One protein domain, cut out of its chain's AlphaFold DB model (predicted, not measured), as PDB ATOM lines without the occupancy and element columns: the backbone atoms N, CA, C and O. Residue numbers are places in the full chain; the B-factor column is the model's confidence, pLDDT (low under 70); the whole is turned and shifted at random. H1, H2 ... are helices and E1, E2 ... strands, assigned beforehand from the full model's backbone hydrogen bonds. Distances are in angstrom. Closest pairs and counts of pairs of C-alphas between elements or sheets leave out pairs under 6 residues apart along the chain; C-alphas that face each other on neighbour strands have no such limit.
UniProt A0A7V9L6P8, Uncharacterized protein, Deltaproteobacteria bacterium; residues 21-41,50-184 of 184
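What this domain is: This is residues 21 to 41 and 50 to 184 of the 184 residues of an uncharacterized protein of Deltaproteobacteria bacterium (UniProt A0A7V9L6P8). A long, twisted wall of eight strands, E1 to E8, is partly covered by a small sheet, E9 to E11, face to face with it and with its strands crossed at 86 degrees. H2 packs on the wall over E5 and E6, and the short helices H1 and H3 lie at the E8 end. The printed part has 156 residues, with three named helices and eleven named strands in the order H1, H2, E1 to E8, H3, E9 to E11. Both sheets are antiparallel, with their strands in chain order, and the class is mixed, helices and strands. The whole is compact, with a radius of gyration of the C-alphas of 15.9 A and spans of 44 by 30 by 26 A.

How they stand to each other: H1, residues 24 to 28, is near H2, residues 33 to 41. Then E1 (60 to 62), E2 (67 to 71), E3 (86 to 91), E4 (94 to 102), E5 (105 to 110), E6 (113 to 120), E7 (124 to 128) and E8 (134 to 137) form a meander, each strand the antiparallel neighbour of the one before. N 61 and O 69 of the hairpin E1 and E2 are 2.9 A apart, and N 107 and O 100 of the hairpin E4 and E5 2.7 A, both within hydrogen-bond range. H2 is on this sheet at a height of 7.8 A, over E5 and E6, slantwise to the strands; its closest C-alphas to E5 are those of Ala 41 and Val 110, 5.9 A. H3, residues 140 to 145, only grazes the sheet with residues 140 to 143; it is close to but not clearly touching H1, the closest C-alphas being those of Cys 24 and Leu 143, 6.3 A. E9 (156 to 161), E10 (166 to 171) and E11 (177 to 183) form a second meander, with N 158 and O 169 2.8 A apart and N 170 and O 178 2.8 A. The two sheets make a sandwich, two sheets face to face, and H2 only grazes the smaller one. Every O i to N i+4 pair is within hydrogen-bond range in H1 and H2; in H3 0 of 2 are, beside 3 of 3 O i to N i+3 pairs.

Where its parts are: H1 begins at C-alpha 24 (126.172, 136.231, 181.613). H2 measures 12.3 A, E4 24.9 A, E6 22.1 A and E9 17.1 A from first to last C-alpha. E11 ends at C-alpha 183 (133.349, 130.324, 148.476).

The domain as a whole: The C-alphas farthest apart, of Ala 64 and Asn 122, are 46.3 A apart. Residues 42 to 49 are not printed, and C-alphas 41 and 50 are 16.1 A apart across the cut. The link E2 to E3 is long. Residues 147 to 152 have pLDDT under 70.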
ATOM      1  N   SER A  21     128.347 146.042 182.831       92.38
ATOM      2  CA  SER A  21     129.143 144.822 182.980       92.38
ATOM      3  C   SER A  21     128.904 143.919 181.777       92.38
ATOM      4  O   SER A  21     127.758 143.650 181.425       92.38
ATOM      5  N   LEU A  22     129.976 143.423 181.165       92.44
ATOM      6  CA  LEU A  22     129.887 142.288 180.257       92.44
ATOM      7  C   LEU A  22     129.790 141.033 181.128       92.44
ATOM      8  O   LEU A  22     130.782 140.581 181.693       92.44
ATOM      9  N   ASP A  23     128.583 140.516 181.319       91.81
ATOM     10  CA  ASP A  23     128.302 139.357 182.168       91.81
ATOM     11  C   ASP A  23     127.383 138.345 181.468       91.81
ATOM     12  O   ASP A  23     126.998 138.504 180.307       91.81
ATOM     13  N   CYS A  24     127.041 137.263 182.167       90.31
ATOM     14  CA  CYS A  24     126.172 136.231 181.613       90.31
ATOM     15  C   CYS A  24     124.753 136.726 181.310       90.31
ATOM     16  O   CYS A  24     124.114 136.175 180.418       90.31
ATOM     17  N   GLU A  25     124.249 137.731 182.030       91.81
ATOM     18  CA  GLU A  25     122.925 138.305 181.776       91.81
ATOM     19  C   GLU A  25     122.941 139.087 180.459       91.81
ATOM     20  O   GLU A  25     122.083 138.877 179.598       91.81
ATOM     21  N   TYR A  26     123.980 139.897 180.246       92.19
ATOM     22  CA  TYR A  26     124.217 140.584 178.982       92.19
ATOM     23  C   TYR A  26     124.374 139.603 177.811       92.19
ATOM     24  O   TYR A  26     123.719 139.743 176.776       92.19
ATOM     25  N   LEU A  27     125.211 138.571 177.968       90.88
ATOM     26  CA  LEU A  27     125.430 137.568 176.921       90.88
ATOM     27  C   LEU A  27     124.165 136.757 176.617       90.88
ATOM     28  O   LEU A  27     123.930 136.414 175.459       90.88
ATOM     29  N   ALA A  28     123.325 136.478 177.619       89.31
ATOM     30  CA  ALA A  28     122.055 135.778 177.432       89.31
ATOM     31  C   ALA A  28     120.992 136.651 176.745       89.31
ATOM     32  O   ALA A  28     120.171 136.123 175.994       89.31
ATOM     33  N   SER A  29     121.030 137.973 176.943       90.44
ATOM     34  CA  SER A  29     120.087 138.910 176.323       90.44
ATOM     35  C   SER A  29     120.042 138.744 174.800       90.44
ATOM     36  O   SER A  29     121.085 138.668 174.152       90.44
ATOM     37  N   SER A  30     118.843 138.676 174.213       88.62
ATOM     38  CA  SER A  30     118.653 138.722 172.752       88.62
ATOM     39  C   SER A  30     118.978 140.091 172.167       88.62
ATOM     40  O   SER A  30     119.295 140.191 170.987       88.62
ATOM     41  N   ASP A  31     118.920 141.121 173.009       89.50
ATOM     42  CA  ASP A  31     118.979 142.522 172.609       89.50
ATOM     43  C   ASP A  31     120.372 143.117 172.864       89.50
ATOM     44  O   ASP A  31     120.551 144.333 172.850       89.50
ATOM     45  N   ASN A  32     121.373 142.271 173.133       92.56
ATOM     46  CA  ASN A  32     122.749 142.738 173.207       92.56
ATOM     47  C   ASN A  32     123.238 143.185 171.823       92.56
ATOM     48  O   ASN A  32     122.806 142.663 170.791       92.56
ATOM     49  N   CYS A  33     124.133 144.170 171.792       95.25
ATOM     50  CA  CYS A  33     124.466 144.830 170.535       95.25
ATOM     51  C   CYS A  33     125.198 143.916 169.549       95.25
ATOM     52  O   CYS A  33     124.998 144.065 168.351       95.25
ATOM     53  N   TRP A  34     125.944 142.911 170.023       95.19
ATOM     54  CA  TRP A  34     126.506 141.882 169.145       95.19
ATOM     55  C   TRP A  34     125.417 141.148 168.353       95.19
ATOM     56  O   TRP A  34     125.463 141.113 167.125       95.19
ATOM     57  N   LYS A  35     124.411 140.594 169.041       94.81
ATOM     58  CA  LYS A  35     123.312 139.855 168.403       94.81
ATOM     59  C   LYS A  35     122.482 140.754 167.503       94.81
ATOM     60  O   LYS A  35     122.138 140.344 166.398       94.81
ATOM     61  N   VAL A  36     122.194 141.978 167.942       95.25
ATOM     62  CA  VAL A  36     121.432 142.947 167.145       95.25
ATOM     63  C   VAL A  36     122.184 143.295 165.858       95.25
ATOM     64  O   VAL A  36     121.625 143.107 164.776       95.25
ATOM     65  N   THR A  37     123.455 143.696 165.938       96.06
ATOM     66  CA  THR A  37     124.270 144.026 164.757       96.06
ATOM     67  C   THR A  37     124.476 142.806 163.855       96.06
ATOM     68  O   THR A  37     124.306 142.905 162.641       96.06
ATOM     69  N   ALA A  38     124.748 141.626 164.416       95.44
ATOM     70  CA  ALA A  38     124.870 140.402 163.631       95.44
ATOM     71  C   ALA A  38     123.548 140.002 162.953       95.44
ATOM     72  O   ALA A  38     123.555 139.551 161.814       95.44
ATOM     73  N   SER A  39     122.396 140.205 163.598       94.44
ATOM     74  CA  SER A  39     121.092 139.945 162.976       94.44
ATOM     75  C   SER A  39     120.803 140.905 161.816       94.44
ATOM     76  O   SER A  39     120.232 140.495 160.805       94.44
ATOM     77  N   ALA A  40     121.262 142.159 161.910       94.75
ATOM     78  CA  ALA A  40     121.158 143.127 160.823       94.75
ATOM     79  C   ALA A  40     121.980 142.700 159.595       94.75
ATOM     80  O   ALA A  40     121.591 143.001 158.466       94.75
ATOM     81  N   ALA A  41     123.065 141.935 159.785       95.69
ATOM     82  CA  ALA A  41     123.875 141.422 158.681       95.69
ATOM     83  C   ALA A  41     123.069 140.559 157.701       95.69
ATOM     84  O   ALA A  41     123.420 140.528 156.527       95.69
ATOM     85  N   ALA A  50     123.708 129.305 148.623       96.38
ATOM     86  CA  ALA A  50     124.536 129.845 147.562       96.38
ATOM     87  C   ALA A  50     126.022 129.685 147.897       96.38
ATOM     88  O   ALA A  50     126.472 130.027 148.986       96.38
ATOM     89  N   ILE A  51     126.792 129.235 146.908       97.81
ATOM     90  CA  ILE A  51     128.254 129.186 146.966       97.81
ATOM     91  C   ILE A  51     128.783 130.265 146.024       97.81
ATOM     92  O   ILE A  51     128.402 130.319 144.849       97.81
ATOM     93  N   GLY A  52     129.624 131.148 146.552       98.31
ATOM     94  CA  GLY A  52     130.278 132.195 145.783       98.31
ATOM     95  C   GLY A  52     131.471 131.658 144.997       98.31
ATOM     96  O   GLY A  52     132.074 130.654 145.361       98.31
ATOM     97  N   VAL A  53     131.817 132.350 143.912       98.56
ATOM     98  CA  VAL A  53     132.994 132.031 143.099       98.56
ATOM     99  C   VAL A  53     134.194 132.787 143.647       98.56
ATOM    100  O   VAL A  53     134.208 134.023 143.603       98.56
ATOM    101  N   LEU A  54     135.191 132.058 144.138       98.69
ATOM    102  CA  LEU A  54     136.441 132.625 144.629       98.69
ATOM    103  C   LEU A  54     137.334 133.053 143.452       98.69
ATOM    104  O   LEU A  54     137.526 132.318 142.480       98.69
ATOM    105  N   SER A  55     137.881 134.267 143.503       98.50
ATOM    106  CA  SER A  55     138.782 134.750 142.459       98.50
ATOM    107  C   SER A  55     140.127 134.020 142.503       98.50
ATOM    108  O   SER A  55     140.604 133.615 143.558       98.50
ATOM    109  N   ALA A  56     140.776 133.875 141.344       97.69
ATOM    110  CA  ALA A  56     142.037 133.131 141.220       97.69
ATOM    111  C   ALA A  56     143.220 133.757 141.989       97.69
ATOM    112  O   ALA A  56     144.226 133.092 142.218       97.69
ATOM    113  N   ASP A  57     143.118 135.039 142.338       97.62
ATOM    114  CA  ASP A  57     144.066 135.765 143.188       97.62
ATOM    115  C   ASP A  57     143.659 135.775 144.671       97.62
ATOM    116  O   ASP A  57     144.341 136.400 145.477       97.62
ATOM    117  N   PHE A  58     142.554 135.106 145.023       98.19
ATOM    118  CA  PHE A  58     141.985 135.022 146.369       98.19
ATOM    119  C   PHE A  58     141.678 136.380 147.019       98.19
ATOM    120  O   PHE A  58     141.617 136.501 148.243       98.19
ATOM    121  N   ALA A  59     141.478 137.417 146.204       98.44
ATOM    122  CA  ALA A  59     141.153 138.763 146.667       98.44
ATOM    123  C   ALA A  59     139.645 139.001 146.814       98.44
ATOM    124  O   ALA A  59     139.234 139.946 147.487       98.44
ATOM    125  N   SER A  60     138.805 138.171 146.194       98.50
ATOM    126  CA  SER A  60     137.358 138.364 146.227       98.50
ATOM    127  C   SER A  60     136.567 137.073 146.063       98.50
ATOM    128  O   SER A  60     137.059 136.095 145.510       98.50
ATOM    129  N   CYS A  61     135.315 137.097 146.504       98.50
ATOM    130  CA  CYS A  61     134.341 136.043 146.272       98.50
ATOM    131  C   CYS A  61     133.016 136.656 145.812       98.50
ATOM    132  O   CYS A  61     132.496 137.567 146.455       98.50
ATOM    133  N   THR A  62     132.483 136.196 144.678       98.50
ATOM    134  CA  THR A  62     131.320 136.814 144.018       98.50
ATOM    135  C   THR A  62     130.140 135.857 143.925       98.50
ATOM    136  O   THR A  62     130.292 134.717 143.492       98.50
ATOM    137  N   TYR A  63     128.946 136.347 144.245       98.44
ATOM    138  CA  TYR A  63     127.692 135.605 144.153       98.44
ATOM    139  C   TYR A  63     126.872 136.041 142.939       98.44
ATOM    140  O   TYR A  63     126.866 137.209 142.548       98.44
ATOM    141  N   ALA A  64     126.104 135.110 142.367       96.38
ATOM    142  CA  ALA A  64     125.202 135.396 141.246       96.38
ATOM    143  C   ALA A  64     124.096 136.412 141.598       96.38
ATOM    144  O   ALA A  64     123.527 137.046 140.711       96.38
ATOM    145  N   THR A  65     123.800 136.560 142.888       95.50
ATOM    146  CA  THR A  65     122.814 137.484 143.458       95.50
ATOM    147  C   THR A  65     123.345 138.903 143.675       95.50
ATOM    148  O   THR A  65     122.595 139.744 144.155       95.50
ATOM    149  N   GLY A  66     124.596 139.194 143.296       95.75
ATOM    150  CA  GLY A  66     125.162 140.548 143.326       95.75
ATOM    151  C   GLY A  66     125.987 140.882 144.571       95.75
ATOM    152  O   GLY A  66     126.564 141.970 144.627       95.75
ATOM    153  N   GLN A  67     126.088 139.968 145.543       98.31
ATOM    154  CA  GLN A  67     127.007 140.116 146.671       98.31
ATOM    155  C   GLN A  67     128.452 139.880 146.228       98.31
ATOM    156  O   GLN A  67     128.746 138.927 145.499       98.31
ATOM    157  N   VAL A  68     129.366 140.718 146.712       98.50
ATOM    158  CA  VAL A  68     130.812 140.553 146.515       98.50
ATOM    159  C   VAL A  68     131.525 140.735 147.843       98.50
ATOM    160  O   VAL A  68     131.426 141.804 148.447       98.50
ATOM    161  N   ILE A  69     132.265 139.711 148.262       98.62
ATOM    162  CA  ILE A  69     133.221 139.769 149.369       98.62
ATOM    163  C   ILE A  69     134.571 140.195 148.809       98.62
ATOM    164  O   ILE A  69     135.020 139.634 147.813       98.62
ATOM    165  N   THR A  70     135.223 141.162 149.440       98.69
ATOM    166  CA  THR A  70     136.586 141.595 149.112       98.69
ATOM    167  C   THR A  70     137.470 141.432 150.337       98.69
ATOM    168  O   THR A  70     137.163 142.006 151.381       98.69
ATOM    169  N   PHE A  71     138.562 140.684 150.200       98.50
ATOM    170  CA  PHE A  71     139.526 140.395 151.263       98.50
ATOM    171  C   PHE A  71     140.692 141.387 151.208       98.50
ATOM    172  O   PHE A  71     141.230 141.659 150.131       98.50
ATOM    173  N   THR A  72     141.082 141.947 152.356       97.31
ATOM    174  CA  THR A  72     142.172 142.928 152.448       97.31
ATOM    175  C   THR A  72     143.114 142.602 153.611       97.31
ATOM    176  O   THR A  72     142.833 143.004 154.730       97.31
ATOM    177  N   PRO A  73     144.274 141.962 153.383       97.00
ATOM    178  CA  PRO A  73     144.836 141.571 152.089       97.00
ATOM    179  C   PRO A  73     144.109 140.376 151.451       97.00
ATOM    180  O   PRO A  73     143.280 139.723 152.079       97.00
ATOM    181  N   ALA A  74     144.456 140.073 150.196       98.00
ATOM    182  CA  ALA A  74     144.038 138.829 149.556       98.00
ATOM    183  C   ALA A  74     144.458 137.615 150.400       98.00
ATOM    184  O   ALA A  74     145.528 137.614 151.020       98.00
ATOM    185  N   LEU A  75     143.617 136.582 150.411       97.50
ATOM    186  CA  LEU A  75     143.833 135.416 151.256       97.50
ATOM    187  C   LEU A  75     145.040 134.601 150.779       97.50
ATOM    188  O   LEU A  75     145.340 134.503 149.591       97.50
ATOM    189  N   THR A  76     145.710 133.952 151.728       96.62
ATOM    190  CA  THR A  76     146.684 132.895 151.440       96.62
ATOM    191  C   THR A  76     146.081 131.573 151.886       96.62
ATOM    192  O   THR A  76     145.961 131.336 153.084       96.62
ATOM    193  N   LEU A  77     145.679 130.738 150.928       95.56
ATOM    194  CA  LEU A  77     145.051 129.449 151.202       95.56
ATOM    195  C   LEU A  77     146.066 128.287 151.171       95.56
ATOM    196  O   LEU A  77     146.980 128.295 150.337       95.56
ATOM    197  N   PRO A  78     145.911 127.267 152.038       95.25
ATOM    198  CA  PRO A  78     144.964 127.210 153.157       95.25
ATOM    199  C   PRO A  78     145.325 128.225 154.254       95.25
ATOM    200  O   PRO A  78     146.494 128.582 154.408       95.25
ATOM    201  N   LEU A  79     144.324 128.676 155.014       94.38
ATOM    202  CA  LEU A  79     144.527 129.672 156.066       94.38
ATOM    203  C   LEU A  79     145.415 129.123 157.190       94.38
ATOM    204  O   LEU A  79     145.361 127.941 157.541       94.38
ATOM    205  N   ALA A  80     146.222 130.004 157.778       91.56
ATOM    206  CA  ALA A  80     146.933 129.708 159.017       91.56
ATOM    207  C   ALA A  80     145.952 129.646 160.204       91.56
ATOM    208  O   ALA A  80     144.877 130.236 160.157       91.56
ATOM    209  N   ASN A  81     146.340 128.964 161.288       82.00
ATOM    210  CA  ASN A  81     145.485 128.791 162.476       82.00
ATOM    211  C   ASN A  81     145.091 130.115 163.164       82.00
ATOM    212  O   ASN A  81     144.086 130.145 163.862       82.00
ATOM    213  N   GLU A  82     145.883 131.174 162.982       83.38
ATOM    214  CA  GLU A  82     145.712 132.507 163.588       83.38
ATOM    215  C   GLU A  82     145.531 133.560 162.481       83.38
ATOM    216  O   GLU A  82     146.161 134.611 162.482       83.38
ATOM    217  N   HIS A  83     144.766 133.225 161.441       91.62
ATOM    218  CA  HIS A  83     144.495 134.172 160.366       91.62
ATOM    219  C   HIS A  83     143.580 135.297 160.855       91.62
ATOM    220  O   HIS A  83     142.455 135.025 161.271       91.62
ATOM    221  N   GLU A  84     144.058 136.535 160.730       94.75
ATOM    222  CA  GLU A  84     143.247 137.732 160.920       94.75
ATOM    223  C   GLU A  84     142.346 137.971 159.697       94.75
ATOM    224  O   GLU A  84     142.812 138.041 158.553       94.75
ATOM    225  N   TRP A  85     141.050 138.102 159.937       97.06
ATOM    226  CA  TRP A  85     140.031 138.419 158.960       97.06
ATOM    227  C   TRP A  85     139.886 139.914 158.763       97.06
ATOM    228  O   TRP A  85     139.491 140.649 159.661       97.06
ATOM    229  N   ASN A  86     140.046 140.349 157.520       97.94
ATOM    230  CA  ASN A  86     139.665 141.688 157.108       97.94
ATOM    231  C   ASN A  86     138.988 141.615 155.743       97.94
ATOM    232  O   ASN A  86     139.607 141.290 154.723       97.94
ATOM    233  N   PHE A  87     137.681 141.861 155.737       98.56
ATOM    234  CA  PHE A  87     136.892 141.830 154.522       98.56
ATOM    235  C   PHE A  87     135.728 142.811 154.542       98.56
ATOM    236  O   PHE A  87     135.200 143.211 155.579       98.56
ATOM    237  N   THR A  88     135.283 143.155 153.340       98.50
ATOM    238  CA  THR A  88     134.056 143.916 153.114       98.50
ATOM    239  C   THR A  88     133.126 143.132 152.208       98.50
ATOM    240  O   THR A  88     133.568 142.428 151.303       98.50
ATOM    241  N   MET A  89     131.829 143.257 152.445       98.56
ATOM    242  CA  MET A  89     130.767 142.750 151.599       98.56
ATOM    243  C   MET A  89     130.012 143.934 151.009       98.56
ATOM    244  O   MET A  89     129.535 144.821 151.725       98.56
ATOM    245  N   THR A  90     129.866 143.916 149.690       98.31
ATOM    246  CA  THR A  90     128.978 144.827 148.972       98.31
ATOM    247  C   THR A  90     127.764 144.073 148.451       98.31
ATOM    248  O   THR A  90     127.877 142.899 148.109       98.31
ATOM    249  N   THR A  91     126.618 144.746 148.378       96.56
ATOM    250  CA  THR A  91     125.410 144.271 147.685       96.56
ATOM    251  C   THR A  91     125.067 145.289 146.610       96.56
ATOM    252  O   THR A  91     124.966 146.480 146.903       96.56
ATOM    253  N   ASP A  92     124.971 144.849 145.353       92.94
ATOM    254  CA  ASP A  92     124.741 145.729 144.196       92.94
ATOM    255  C   ASP A  92     125.741 146.907 144.121       92.94
ATOM    256  O   ASP A  92     125.421 148.029 143.722       92.94
ATOM    257  N   GLY A  93     126.986 146.648 144.542       93.62
ATOM    258  CA  GLY A  93     128.078 147.623 144.565       93.62
ATOM    259  C   GLY A  93     128.015 148.662 145.691       93.62
ATOM    260  O   GLY A  93     128.855 149.559 145.711       93.62
ATOM    261  N   GLN A  94     127.057 148.572 146.619       96.19
ATOM    262  CA  GLN A  94     127.027 149.398 147.832       96.19
ATOM    263  C   GLN A  94     127.624 148.637 149.023       96.19
ATOM    264  O   GLN A  94     127.320 147.450 149.176       96.19
ATOM    265  N   PRO A  95     128.447 149.278 149.875       96.00
ATOM    266  CA  PRO A  95     128.900 148.681 151.131       96.00
ATOM    267  C   PRO A  95     127.710 148.234 151.980       96.00
ATOM    268  O   PRO A  95     126.744 148.981 152.120       96.00
ATOM    269  N   CYS A  96     127.780 147.022 152.525       97.00
ATOM    270  CA  CYS A  96     126.714 146.475 153.362       97.00
ATOM    271  C   CYS A  96     127.252 145.982 154.703       97.00
ATOM    272  O   CYS A  96     126.725 146.353 155.748       97.00
ATOM    273  N   LEU A  97     128.334 145.201 154.675       98.12
ATOM    274  CA  LEU A  97     128.966 144.650 155.868       98.12
ATOM    275  C   LEU A  97     130.486 144.774 155.769       98.12
ATOM    276  O   LEU A  97     131.055 144.644 154.687       98.12
ATOM    277  N   ALA A  98     131.147 144.995 156.896       98.50
ATOM    278  CA  ALA A  98     132.590 144.873 157.027       98.50
ATOM    279  C   ALA A  98     132.924 144.130 158.319       98.50
ATOM    280  O   ALA A  98     132.272 144.339 159.341       98.50
ATOM    281  N   TYR A  99     133.941 143.280 158.257       98.50
ATOM    282  CA  TYR A  99     134.505 142.619 159.422       98.50
ATOM    283  C   TYR A  99     136.015 142.798 159.402       98.50
ATOM    284  O   TYR A  99     136.649 142.623 158.359       98.50
ATOM    285  N   ASN A 100     136.568 143.164 160.548       97.56
ATOM    286  CA  ASN A 100     137.994 143.337 160.741       97.56
ATOM    287  C   ASN A 100     138.355 142.781 162.113       97.56
ATOM    288  O   ASN A 100     137.793 143.240 163.101       97.56
ATOM    289  N   ASP A 101     139.266 141.828 162.192       95.31
ATOM    290  CA  ASP A 101     139.852 141.390 163.450       95.31
ATOM    291  C   ASP A 101     141.371 141.588 163.454       95.31
ATOM    292  O   ASP A 101     142.009 141.899 162.446       95.31
ATOM    293  N   SER A 102     141.914 141.538 164.660       92.38
ATOM    294  CA  SER A 102     143.327 141.672 164.956       92.38
ATOM    295  C   SER A 102     143.626 141.001 166.291       92.38
ATOM    296  O   SER A 102     142.711 140.677 167.055       92.38
ATOM    297  N   ASP A 103     144.904 140.915 166.643       88.50
ATOM    298  CA  ASP A 103     145.340 140.521 167.989       88.50
ATOM    299  C   ASP A 103     144.718 141.357 169.136       88.50
ATOM    300  O   ASP A 103     144.733 140.930 170.292       88.50
ATOM    301  N   GLU A 104     144.184 142.553 168.855       89.50
ATOM    302  CA  GLU A 104     143.587 143.449 169.857       89.50
ATOM    303  C   GLU A 104     142.064 143.284 170.006       89.50
ATOM    304  O   GLU A 104     141.496 143.818 170.963       89.50
ATOM    305  N   GLY A 105     141.405 142.540 169.112       92.94
ATOM    306  CA  GLY A 105     139.951 142.364 169.084       92.94
ATOM    307  C   GLY A 105     139.372 142.460 167.671       92.94
ATOM    308  O   GLY A 105     140.097 142.307 166.689       92.94
ATOM    309  N   PHE A 106     138.066 142.713 167.555       96.00
ATOM    310  CA  PHE A 106     137.377 142.766 166.262       96.00
ATOM    311  C   PHE A 106     136.387 143.925 166.148       96.00
ATOM    312  O   PHE A 106     135.894 144.463 167.134       96.00
ATOM    313  N   GLU A 107     136.014 144.244 164.915       97.75
ATOM    314  CA  GLU A 107     134.947 145.166 164.555       97.75
ATOM    315  C   GLU A 107     134.022 144.504 163.531       97.75
ATOM    316  O   GLU A 107     134.466 143.975 162.511       97.75
ATOM    317  N   LEU A 108     132.717 144.571 163.788       98.12
ATOM    318  CA  LEU A 108     131.673 144.222 162.833       98.12
ATOM    319  C   LEU A 108     130.859 145.480 162.544       98.12
ATOM    320  O   LEU A 108     130.215 146.031 163.435       98.12
ATOM    321  N   THR A 109     130.870 145.908 161.286       98.31
ATOM    322  CA  THR A 109     130.063 147.029 160.799       98.31
ATOM    323  C   THR A 109     128.993 146.516 159.848       98.31
ATOM    324  O   THR A 109     129.306 145.779 158.913       98.31
ATOM    325  N   VAL A 110     127.740 146.919 160.057       97.62
ATOM    326  CA  VAL A 110     126.608 146.631 159.169       97.62
ATOM    327  C   VAL A 110     125.853 147.930 158.909       97.62
ATOM    328  O   VAL A 110     125.259 148.506 159.816       97.62
ATOM    329  N   GLY A 111     125.873 148.410 157.665       94.19
ATOM    330  CA  GLY A 111     125.386 149.755 157.349       94.19
ATOM    331  C   GLY A 111     126.148 150.825 158.141       94.19
ATOM    332  O   GLY A 111     127.366 150.929 158.008       94.19
ATOM    333  N   ASP A 112     125.427 151.598 158.958       92.44
ATOM    334  CA  ASP A 112     125.990 152.642 159.830       92.44
ATOM    335  C   ASP A 112     126.253 152.148 161.271       92.44
ATOM    336  O   ASP A 112     126.765 152.909 162.094       92.44
ATOM    337  N   ASP A 113     125.905 150.895 161.591       96.19
ATOM    338  CA  ASP A 113     126.035 150.330 162.934       96.19
ATOM    339  C   ASP A 113     127.340 149.542 163.075       96.19
ATOM    340  O   ASP A 113     127.569 148.567 162.357       96.19
ATOM    341  N   THR A 114     128.163 149.911 164.058       97.56
ATOM    342  CA  THR A 114     129.412 149.208 164.381       97.56
ATOM    343  C   THR A 114     129.384 148.686 165.811       97.56
ATOM    344  O   THR A 114     129.144 149.440 166.752       97.56
ATOM    345  N   VAL A 115     129.678 147.398 165.972       97.44
ATOM    346  CA  VAL A 115     130.035 146.794 167.259       97.44
ATOM    347  C   VAL A 115     131.521 146.454 167.240       97.44
ATOM    348  O   VAL A 115     132.018 145.908 166.253       97.44
ATOM    349  N   SER A 116     132.230 146.775 168.318       97.12
ATOM    350  CA  SER A 116     133.650 146.458 168.455       97.12
ATOM    351  C   SER A 116     133.944 145.750 169.762       97.12
ATOM    352  O   SER A 116     133.408 146.097 170.810       97.12
ATOM    353  N   GLU A 117     134.806 144.750 169.695       95.31
ATOM    354  CA  GLU A 117     135.398 144.087 170.839       95.31
ATOM    355  C   GLU A 117     136.864 144.491 170.932       95.31
ATOM    356  O   GLU A 117     137.572 144.501 169.929       95.31
ATOM    357  N   VAL A 118     137.319 144.804 172.141       94.12
ATOM    358  CA  VAL A 118     138.722 145.102 172.418       94.12
ATOM    359  C   VAL A 118     139.200 144.356 173.656       94.12
ATOM    360  O   VAL A 118     138.508 144.277 174.679       94.12
ATOM    361  N   LEU A 119     140.427 143.849 173.590       88.94
ATOM    362  CA  LEU A 119     141.144 143.345 174.750       88.94
ATOM    363  C   LEU A 119     141.626 144.524 175.597       88.94
ATOM    364  O   LEU A 119     142.318 145.431 175.136       88.94
ATOM    365  N   THR A 120     141.264 144.516 176.875       86.25
ATOM    366  CA  THR A 120     141.663 145.545 177.836       86.25
ATOM    367  C   THR A 120     142.811 145.057 178.719       86.25
ATOM    368  O   THR A 120     143.052 143.857 178.889       86.25
ATOM    369  N   GLY A 121     143.570 146.002 179.283       75.88
ATOM    370  CA  GLY A 121     144.730 145.696 180.123       75.88
ATOM    371  C   GLY A 121     144.409 144.696 181.242       75.88
ATOM    372  O   GLY A 121     143.354 144.772 181.866       75.88
ATOM    373  N   ASN A 122     145.352 143.785 181.511       75.25
ATOM    374  CA  ASN A 122     145.207 142.603 182.381       75.25
ATOM    375  C   ASN A 122     144.324 141.470 181.823       75.25
ATOM    376  O   ASN A 122     143.895 140.615 182.594       75.25
ATOM    377  N   GLY A 123     144.106 141.421 180.504       78.75
ATOM    378  CA  GLY A 123     143.350 140.341 179.862       78.75
ATOM    379  C   GLY A 123     141.843 140.481 180.042       78.75
ATOM    380  O   GLY A 123     141.141 139.477 180.011       78.75
ATOM    381  N   GLY A 124     141.360 141.705 180.269       88.69
ATOM    382  CA  GLY A 124     139.936 141.999 180.264       88.69
ATOM    383  C   GLY A 124     139.385 142.070 178.840       88.69
ATOM    384  O   GLY A 124     140.133 142.148 177.869       88.69
ATOM    385  N   LEU A 125     138.067 142.116 178.725       92.25
ATOM    386  CA  LEU A 125     137.327 142.223 177.472       92.25
ATOM    387  C   LEU A 125     136.368 143.405 177.565       92.25
ATOM    388  O   LEU A 125     135.734 143.587 178.605       92.25
ATOM    389  N   ALA A 126     136.255 144.202 176.510       94.38
ATOM    390  CA  ALA A 126     135.238 145.238 176.409       94.38
ATOM    391  C   ALA A 126     134.556 145.191 175.044       94.38
ATOM    392  O   ALA A 126     135.220 145.040 174.027       94.38
ATOM    393  N   LEU A 127     133.237 145.351 175.042       95.50
ATOM    394  CA  LEU A 127     132.403 145.429 173.854       95.50
ATOM    395  C   LEU A 127     131.782 146.826 173.788       95.50
ATOM    396  O   LEU A 127     131.158 147.265 174.753       95.50
ATOM    397  N   THR A 128     131.945 147.523 172.671       96.69
ATOM    398  CA  THR A 128     131.342 148.834 172.417       96.69
ATOM    399  C   THR A 128     130.241 148.690 171.382       96.69
ATOM    400  O   THR A 128     130.444 148.097 170.324       96.69
ATOM    401  N   CYS A 129     129.067 149.222 171.698       97.00
ATOM    402  CA  CYS A 129     127.878 149.147 170.865       97.00
ATOM    403  C   CYS A 129     127.744 150.368 169.932       97.00
ATOM    404  O   CYS A 129     128.332 151.417 170.216       97.00
ATOM    405  N   PRO A 130     126.908 150.290 168.876       96.25
ATOM    406  CA  PRO A 130     126.704 151.397 167.931       96.25
ATOM    407  C   PRO A 130     126.221 152.708 168.573       96.25
ATOM    408  O   PRO A 130     126.517 153.799 168.091       96.25
ATOM    409  N   ASP A 131     125.489 152.617 169.685       94.12
ATOM    410  CA  ASP A 131     124.990 153.774 170.439       94.12
ATOM    411  C   ASP A 131     126.048 154.426 171.355       94.12
ATOM    412  O   ASP A 131     125.762 155.426 172.022       94.12
ATOM    413  N   GLY A 132     127.263 153.871 171.385       93.88
ATOM    414  CA  GLY A 132     128.380 154.304 172.219       93.88
ATOM    415  C   GLY A 132     128.391 153.705 173.627       93.88
ATOM    416  O   GLY A 132     129.269 154.066 174.408       93.88
ATOM    417  N   SER A 133     127.446 152.830 173.988       94.38
ATOM    418  CA  SER A 133     127.506 152.094 175.259       94.38
ATOM    419  C   SER A 133     128.662 151.096 175.260       94.38
ATOM    420  O   SER A 133     129.000 150.523 174.223       94.38
ATOM    421  N   SER A 134     129.285 150.891 176.423       94.50
ATOM    422  CA  SER A 134     130.402 149.959 176.579       94.50
ATOM    423  C   SER A 134     130.153 148.963 177.705       94.50
ATOM    424  O   SER A 134     129.759 149.331 178.811       94.50
ATOM    425  N   PHE A 135     130.403 147.686 177.438       94.62
ATOM    426  CA  PHE A 135     130.236 146.589 178.384       94.62
ATOM    427  C   PHE A 135     131.577 145.907 178.583       94.62
ATOM    428  O   PHE A 135     132.171 145.442 177.617       94.62
ATOM    429  N   SER A 136     132.065 145.827 179.821       94.06
ATOM    430  CA  SER A 136     133.402 145.277 180.082       94.06
ATOM    431  C   SER A 136     133.431 144.224 181.179       94.06
ATOM    432  O   SER A 136     132.600 144.216 182.088       94.06
ATOM    433  N   ASN A 137     134.402 143.319 181.079       91.69
ATOM    434  CA  ASN A 137     134.702 142.293 182.065       91.69
ATOM    435  C   ASN A 137     136.219 142.204 182.258       91.69
ATOM    436  O   ASN A 137     136.963 142.038 181.296       91.69
ATOM    437  N   SER A 138     136.699 142.295 183.496       91.31
ATOM    438  CA  SER A 138     138.133 142.204 183.808       91.31
ATOM    439  C   SER A 138     138.675 140.769 183.859       91.31
ATOM    440  O   SER A 138     139.887 140.585 183.915       91.31
ATOM    441  N   ASN A 139     137.798 139.765 183.850       88.12
ATOM    442  CA  ASN A 139     138.105 138.339 183.860       88.12
ATOM    443  C   ASN A 139     137.198 137.568 182.870       88.12
ATOM    444  O   ASN A 139     136.296 136.836 183.289       88.12
ATOM    445  N   PRO A 140     137.425 137.680 181.549       84.19
ATOM    446  CA  PRO A 140     136.575 137.060 180.530       84.19
ATOM    447  C   PRO A 140     136.537 135.528 180.608       84.19
ATOM    448  O   PRO A 140     135.615 134.913 180.081       84.19
ATOM    449  N   ILE A 141     137.473 134.893 181.324       85.69
ATOM    450  CA  ILE A 141     137.424 133.450 181.604       85.69
ATOM    451  C   ILE A 141     136.153 133.086 182.393       85.69
ATOM    452  O   ILE A 141     135.604 132.002 182.204       85.69
ATOM    453  N   GLU A 142     135.634 133.983 183.239       86.38
ATOM    454  CA  GLU A 142     134.376 133.756 183.966       86.38
ATOM    455  C   GLU A 142     133.166 133.684 183.030       86.38
ATOM    456  O   GLU A 142     132.217 132.952 183.315       86.38
ATOM    457  N   LEU A 143     133.219 134.349 181.871       86.44
ATOM    458  CA  LEU A 143     132.158 134.296 180.863       86.44
ATOM    459  C   LEU A 143     132.039 132.909 180.219       86.44
ATOM    460  O   LEU A 143     130.958 132.510 179.790       86.44
ATOM    461  N   LEU A 144     133.115 132.116 180.239       84.31
ATOM    462  CA  LEU A 144     133.073 130.715 179.812       84.31
ATOM    463  C   LEU A 144     132.251 129.833 180.763       84.31
ATOM    464  O   LEU A 144     131.935 128.703 180.412       84.31
ATOM    465  N   SER A 145     131.900 130.324 181.957       84.81
ATOM    466  CA  SER A 145     131.109 129.590 182.955       84.81
ATOM    467  C   SER A 145     129.614 129.935 182.932       84.81
ATOM    468  O   SER A 145     128.872 129.464 183.796       84.81
ATOM    469  N   CYS A 146     129.145 130.751 181.982       85.12
ATOM    470  CA  CYS A 146     127.728 131.112 181.892       85.12
ATOM    471  C   CYS A 146     126.832 129.867 181.716       85.12
ATOM    472  O   CYS A 146     127.256 128.906 181.093       85.12
ATOM    473  N   PRO A 147     125.601 129.823 182.254       69.31
ATOM    474  CA  PRO A 147     124.788 128.597 182.328       69.31
ATOM    475  C   PRO A 147     124.447 127.923 180.982       69.31
ATOM    476  O   PRO A 147     124.108 126.744 180.983       69.31
ATOM    477  N   ASP A 148     124.633 128.613 179.855       64.75
ATOM    478  CA  ASP A 148     124.489 128.067 178.496       64.75
ATOM    479  C   ASP A 148     125.844 127.747 177.815       64.75
ATOM    480  O   ASP A 148     125.911 127.627 176.593       64.75
ATOM    481  N   SER A 149     126.931 127.671 178.597       51.22
ATOM    482  CA  SER A 149     128.370 127.636 178.245       51.22
ATOM    483  C   SER A 149     128.818 126.518 177.300       51.22
ATOM    484  O   SER A 149     129.592 125.625 177.642       51.22
ATOM    485  N   ASN A 150     128.439 126.638 176.038       60.62
ATOM    486  CA  ASN A 150     129.346 126.251 174.971       60.62
ATOM    487  C   ASN A 150     130.217 127.467 174.623       60.62
ATOM    488  O   ASN A 150     129.776 128.607 174.766       60.62
ATOM    489  N   PHE A 151     131.439 127.244 174.123       61.94
ATOM    490  CA  PHE A 151     132.319 128.308 173.597       61.94
ATOM    491  C   PHE A 151     131.615 129.250 172.594       61.94
ATOM    492  O   PHE A 151     132.086 130.354 172.357       61.94
ATOM    493  N   GLY A 152     130.466 128.842 172.045       62.78
ATOM    494  CA  GLY A 152     129.611 129.631 171.161       62.78
ATOM    495  C   GLY A 152     128.769 130.736 171.808       62.78
ATOM    496  O   GLY A 152     127.908 131.256 171.110       62.78
ATOM    497  N   ASN A 153     128.965 131.083 173.087       75.50
ATOM    498  CA  ASN A 153     128.224 132.167 173.759       75.50
ATOM    499  C   ASN A 153     128.977 133.492 173.862       75.50
ATOM    500  O   ASN A 153     128.408 134.476 174.338       75.50
ATOM    501  N   LEU A 154     130.247 133.529 173.470       87.75
ATOM    502  CA  LEU A 154     130.951 134.789 173.282       87.75
ATOM    503  C   LEU A 154     130.753 135.258 171.838       87.75
ATOM    504  O   LEU A 154     130.629 134.414 170.943       87.75
ATOM    505  N   PRO A 155     130.684 136.579 171.602       90.69
ATOM    506  CA  PRO A 155     130.907 137.128 170.274       90.69
ATOM    507  C   PRO A 155     132.162 136.529 169.639       90.69
ATOM    508  O   PRO A 155     133.149 136.261 170.320       90.69
ATOM    509  N   GLY A 156     132.111 136.278 168.339       91.44
ATOM    510  CA  GLY A 156     133.250 135.703 167.645       91.44
ATOM    511  C   GLY A 156     132.895 135.182 166.270       91.44
ATOM    512  O   GLY A 156     131.790 135.391 165.755       91.44
ATOM    513  N   ASN A 157     133.840 134.450 165.699       93.75
ATOM    514  CA  ASN A 157     133.715 133.877 164.375       93.75
ATOM    515  C   ASN A 157     134.073 132.386 164.348       93.75
ATOM    516  O   ASN A 157     134.651 131.819 165.274       93.75
ATOM    517  N   THR A 158     133.673 131.740 163.265       93.62
ATOM    518  CA  THR A 158     134.114 130.415 162.863       93.62
ATOM    519  C   THR A 158     134.518 130.486 161.403       93.62
ATOM    520  O   THR A 158     133.903 131.202 160.610       93.62
ATOM    521  N   SER A 159     135.557 129.754 161.030       95.06
ATOM    522  CA  SER A 159     135.997 129.696 159.646       95.06
ATOM    523  C   SER A 159     136.520 128.317 159.283       95.06
ATOM    524  O   SER A 159     136.897 127.509 160.135       95.06
ATOM    525  N   SER A 160     136.510 128.038 157.987       95.31
ATOM    526  CA  SER A 160     137.102 126.845 157.398       95.31
ATOM    527  C   SER A 160     137.752 127.224 156.078       95.31
ATOM    528  O   SER A 160     137.288 128.136 155.395       95.31
ATOM    529  N   SER A 161     138.839 126.544 155.720       97.00
ATOM    530  CA  SER A 161     139.495 126.753 154.434       97.00
ATOM    531  C   SER A 161     140.083 125.467 153.866       97.00
ATOM    532  O   SER A 161     140.545 124.588 154.598       97.00
ATOM    533  N   GLY A 162     140.043 125.379 152.539       95.88
ATOM    534  CA  GLY A 162     140.721 124.390 151.717       95.88
ATOM    535  C   GLY A 162     141.829 125.031 150.883       95.88
ATOM    536  O   GLY A 162     142.334 126.104 151.200       95.88
ATOM    537  N   ILE A 163     142.226 124.351 149.807       95.75
ATOM    538  CA  ILE A 163     143.218 124.874 148.851       95.75
ATOM    539  C   ILE A 163     142.617 125.914 147.891       95.75
ATOM    540  O   ILE A 163     143.343 126.753 147.368       95.75
ATOM    541  N   ASP A 164     141.311 125.826 147.659       96.19
ATOM    542  CA  ASP A 164     140.515 126.621 146.724       96.19
ATOM    543  C   ASP A 164     139.173 127.067 147.325       96.19
ATOM    544  O   ASP A 164     138.427 127.784 146.672       96.19
ATOM    545  N   SER A 165     138.896 126.709 148.582       97.19
ATOM    546  CA  SER A 165     137.651 127.052 149.261       97.19
ATOM    547  C   SER A 165     137.868 127.792 150.573       97.19
ATOM    548  O   SER A 165     138.882 127.617 151.257       97.19
ATOM    549  N   VAL A 166     136.894 128.621 150.942       98.00
ATOM    550  CA  VAL A 166     136.902 129.365 152.200       98.00
ATOM    551  C   VAL A 166     135.484 129.709 152.647       98.00
ATOM    552  O   VAL A 166     134.657 130.139 151.848       98.00
ATOM    553  N   SER A 167     135.212 129.554 153.939       97.56
ATOM    554  CA  SER A 167     133.928 129.902 154.552       97.56
ATOM    555  C   SER A 167     134.141 130.643 155.865       97.56
ATOM    556  O   SER A 167     135.040 130.282 156.631       97.56
ATOM    557  N   PHE A 168     133.271 131.603 156.164       97.62
ATOM    558  CA  PHE A 168     133.281 132.366 157.411       97.62
ATOM    559  C   PHE A 168     131.862 132.520 157.951       97.62
ATOM    560  O   PHE A 168     130.916 132.779 157.201       97.62
ATOM    561  N   GLY A 169     131.715 132.404 159.266       96.25
ATOM    562  CA  GLY A 169     130.464 132.628 159.972       96.25
ATOM    563  C   GLY A 169     130.677 133.322 161.308       96.25
ATOM    564  O   GLY A 169     131.735 133.217 161.919       96.25
ATOM    565  N   LEU A 170     129.647 134.012 161.775       95.56
ATOM    566  CA  LEU A 170     129.587 134.597 163.109       95.56
ATOM    567  C   LEU A 170     128.919 133.619 164.074       95.56
ATOM    568  O   LEU A 170     127.957 132.938 163.712       95.56
ATOM    569  N   ILE A 171     129.394 133.565 165.313       93.06
ATOM    570  CA  ILE A 171     128.792 132.754 166.382       93.06
ATOM    571  C   ILE A 171     128.083 133.649 167.399       93.06
ATOM    572  O   ILE A 171     128.265 134.866 167.416       93.06
ATOM    573  N   ASN A 172     127.230 133.055 168.235       89.31
ATOM    574  CA  ASN A 172     126.448 133.775 169.242       89.31
ATOM    575  C   ASN A 172     125.544 134.893 168.679       89.31
ATOM    576  O   ASN A 172     125.341 135.917 169.324       89.31
ATOM    577  N   THR A 173     124.996 134.743 167.474       87.75
ATOM    578  CA  THR A 173     124.199 135.803 166.822       87.75
ATOM    579  C   THR A 173     122.704 135.737 167.159       87.75
ATOM    580  O   THR A 173     121.901 136.477 166.603       87.75
ATOM    581  N   GLY A 174     122.301 134.835 168.064       81.62
ATOM    582  CA  GLY A 174     120.896 134.495 168.341       81.62
ATOM    583  C   GLY A 174     120.371 133.331 167.490       81.62
ATOM    584  O   GLY A 174     119.419 132.657 167.881       81.62
ATOM    585  N   VAL A 175     121.059 133.023 166.389       74.69
ATOM    586  CA  VAL A 175     121.056 131.722 165.712       74.69
ATOM    587  C   VAL A 175     122.444 131.112 165.932       74.69
ATOM    588  O   VAL A 175     123.426 131.845 165.925       74.69
ATOM    589  N   ASN A 176     122.564 129.811 166.225       77.75
ATOM    590  CA  ASN A 176     123.828 129.205 166.703       77.75
ATOM    591  C   ASN A 176     125.079 129.640 165.904       77.75
ATOM    592  O   ASN A 176     126.135 129.899 166.481       77.75
ATOM    593  N   THR A 177     124.951 129.729 164.580       90.19
ATOM    594  CA  THR A 177     125.972 130.265 163.675       90.19
ATOM    595  C   THR A 177     125.276 130.967 162.514       90.19
ATOM    596  O   THR A 177     124.327 130.422 161.952       90.19
ATOM    597  N   LEU A 178     125.744 132.162 162.163       94.12
ATOM    598  CA  LEU A 178     125.317 132.918 160.991       94.12
ATOM    599  C   LEU A 178     126.430 132.873 159.943       94.12
ATOM    600  O   LEU A 178     127.445 133.551 160.093       94.12
ATOM    601  N   THR A 179     126.258 132.071 158.896       96.31
ATOM    602  CA  THR A 179     127.212 132.009 157.781       96.31
ATOM    603  C   THR A 179     127.205 133.328 157.016       96.31
ATOM    604  O   THR A 179     126.155 133.752 156.549       96.31
ATOM    605  N   ILE A 180     128.366 133.970 156.872       97.50
ATOM    606  CA  ILE A 180     128.505 135.230 156.125       97.50
ATOM    607  C   ILE A 180     128.845 134.958 154.659       97.50
ATOM    608  O   ILE A 180     128.309 135.614 153.768       97.50
ATOM    609  N   PHE A 181     129.729 133.989 154.406       97.94
ATOM    610  CA  PHE A 181     130.061 133.539 153.057       97.94
ATOM    611  C   PHE A 181     130.567 132.090 153.038       97.94
ATOM    612  O   PHE A 181     131.155 131.611 154.011       97.94
ATOM    613  N   ASP A 182     130.386 131.436 151.891       98.12
ATOM    614  CA  ASP A 182     130.980 130.155 151.499       98.12
ATOM    615  C   ASP A 182     131.417 130.242 150.025       98.12
ATOM    616  O   ASP A 182     130.620 130.590 149.152       98.12
ATOM    617  N   CYS A 183     132.700 130.009 149.750       98.00
ATOM    618  CA  CYS A 183     133.349 130.324 148.476       98.00
ATOM    619  C   CYS A 183     134.212 129.161 147.973       98.00
ATOM    620  O   CYS A 183     134.933 128.554 148.765       98.00
ATOM    621  N   ASN A 184     134.172 128.899 146.659       96.50
ATOM    622  CA  ASN A 184     134.970 127.888 145.941       96.50
ATOM    623  C   ASN A 184     135.229 128.292 144.475       96.50
ATOM    624  O   ASN A 184     134.591 129.264 144.008       96.50
TER     625      ASN A 184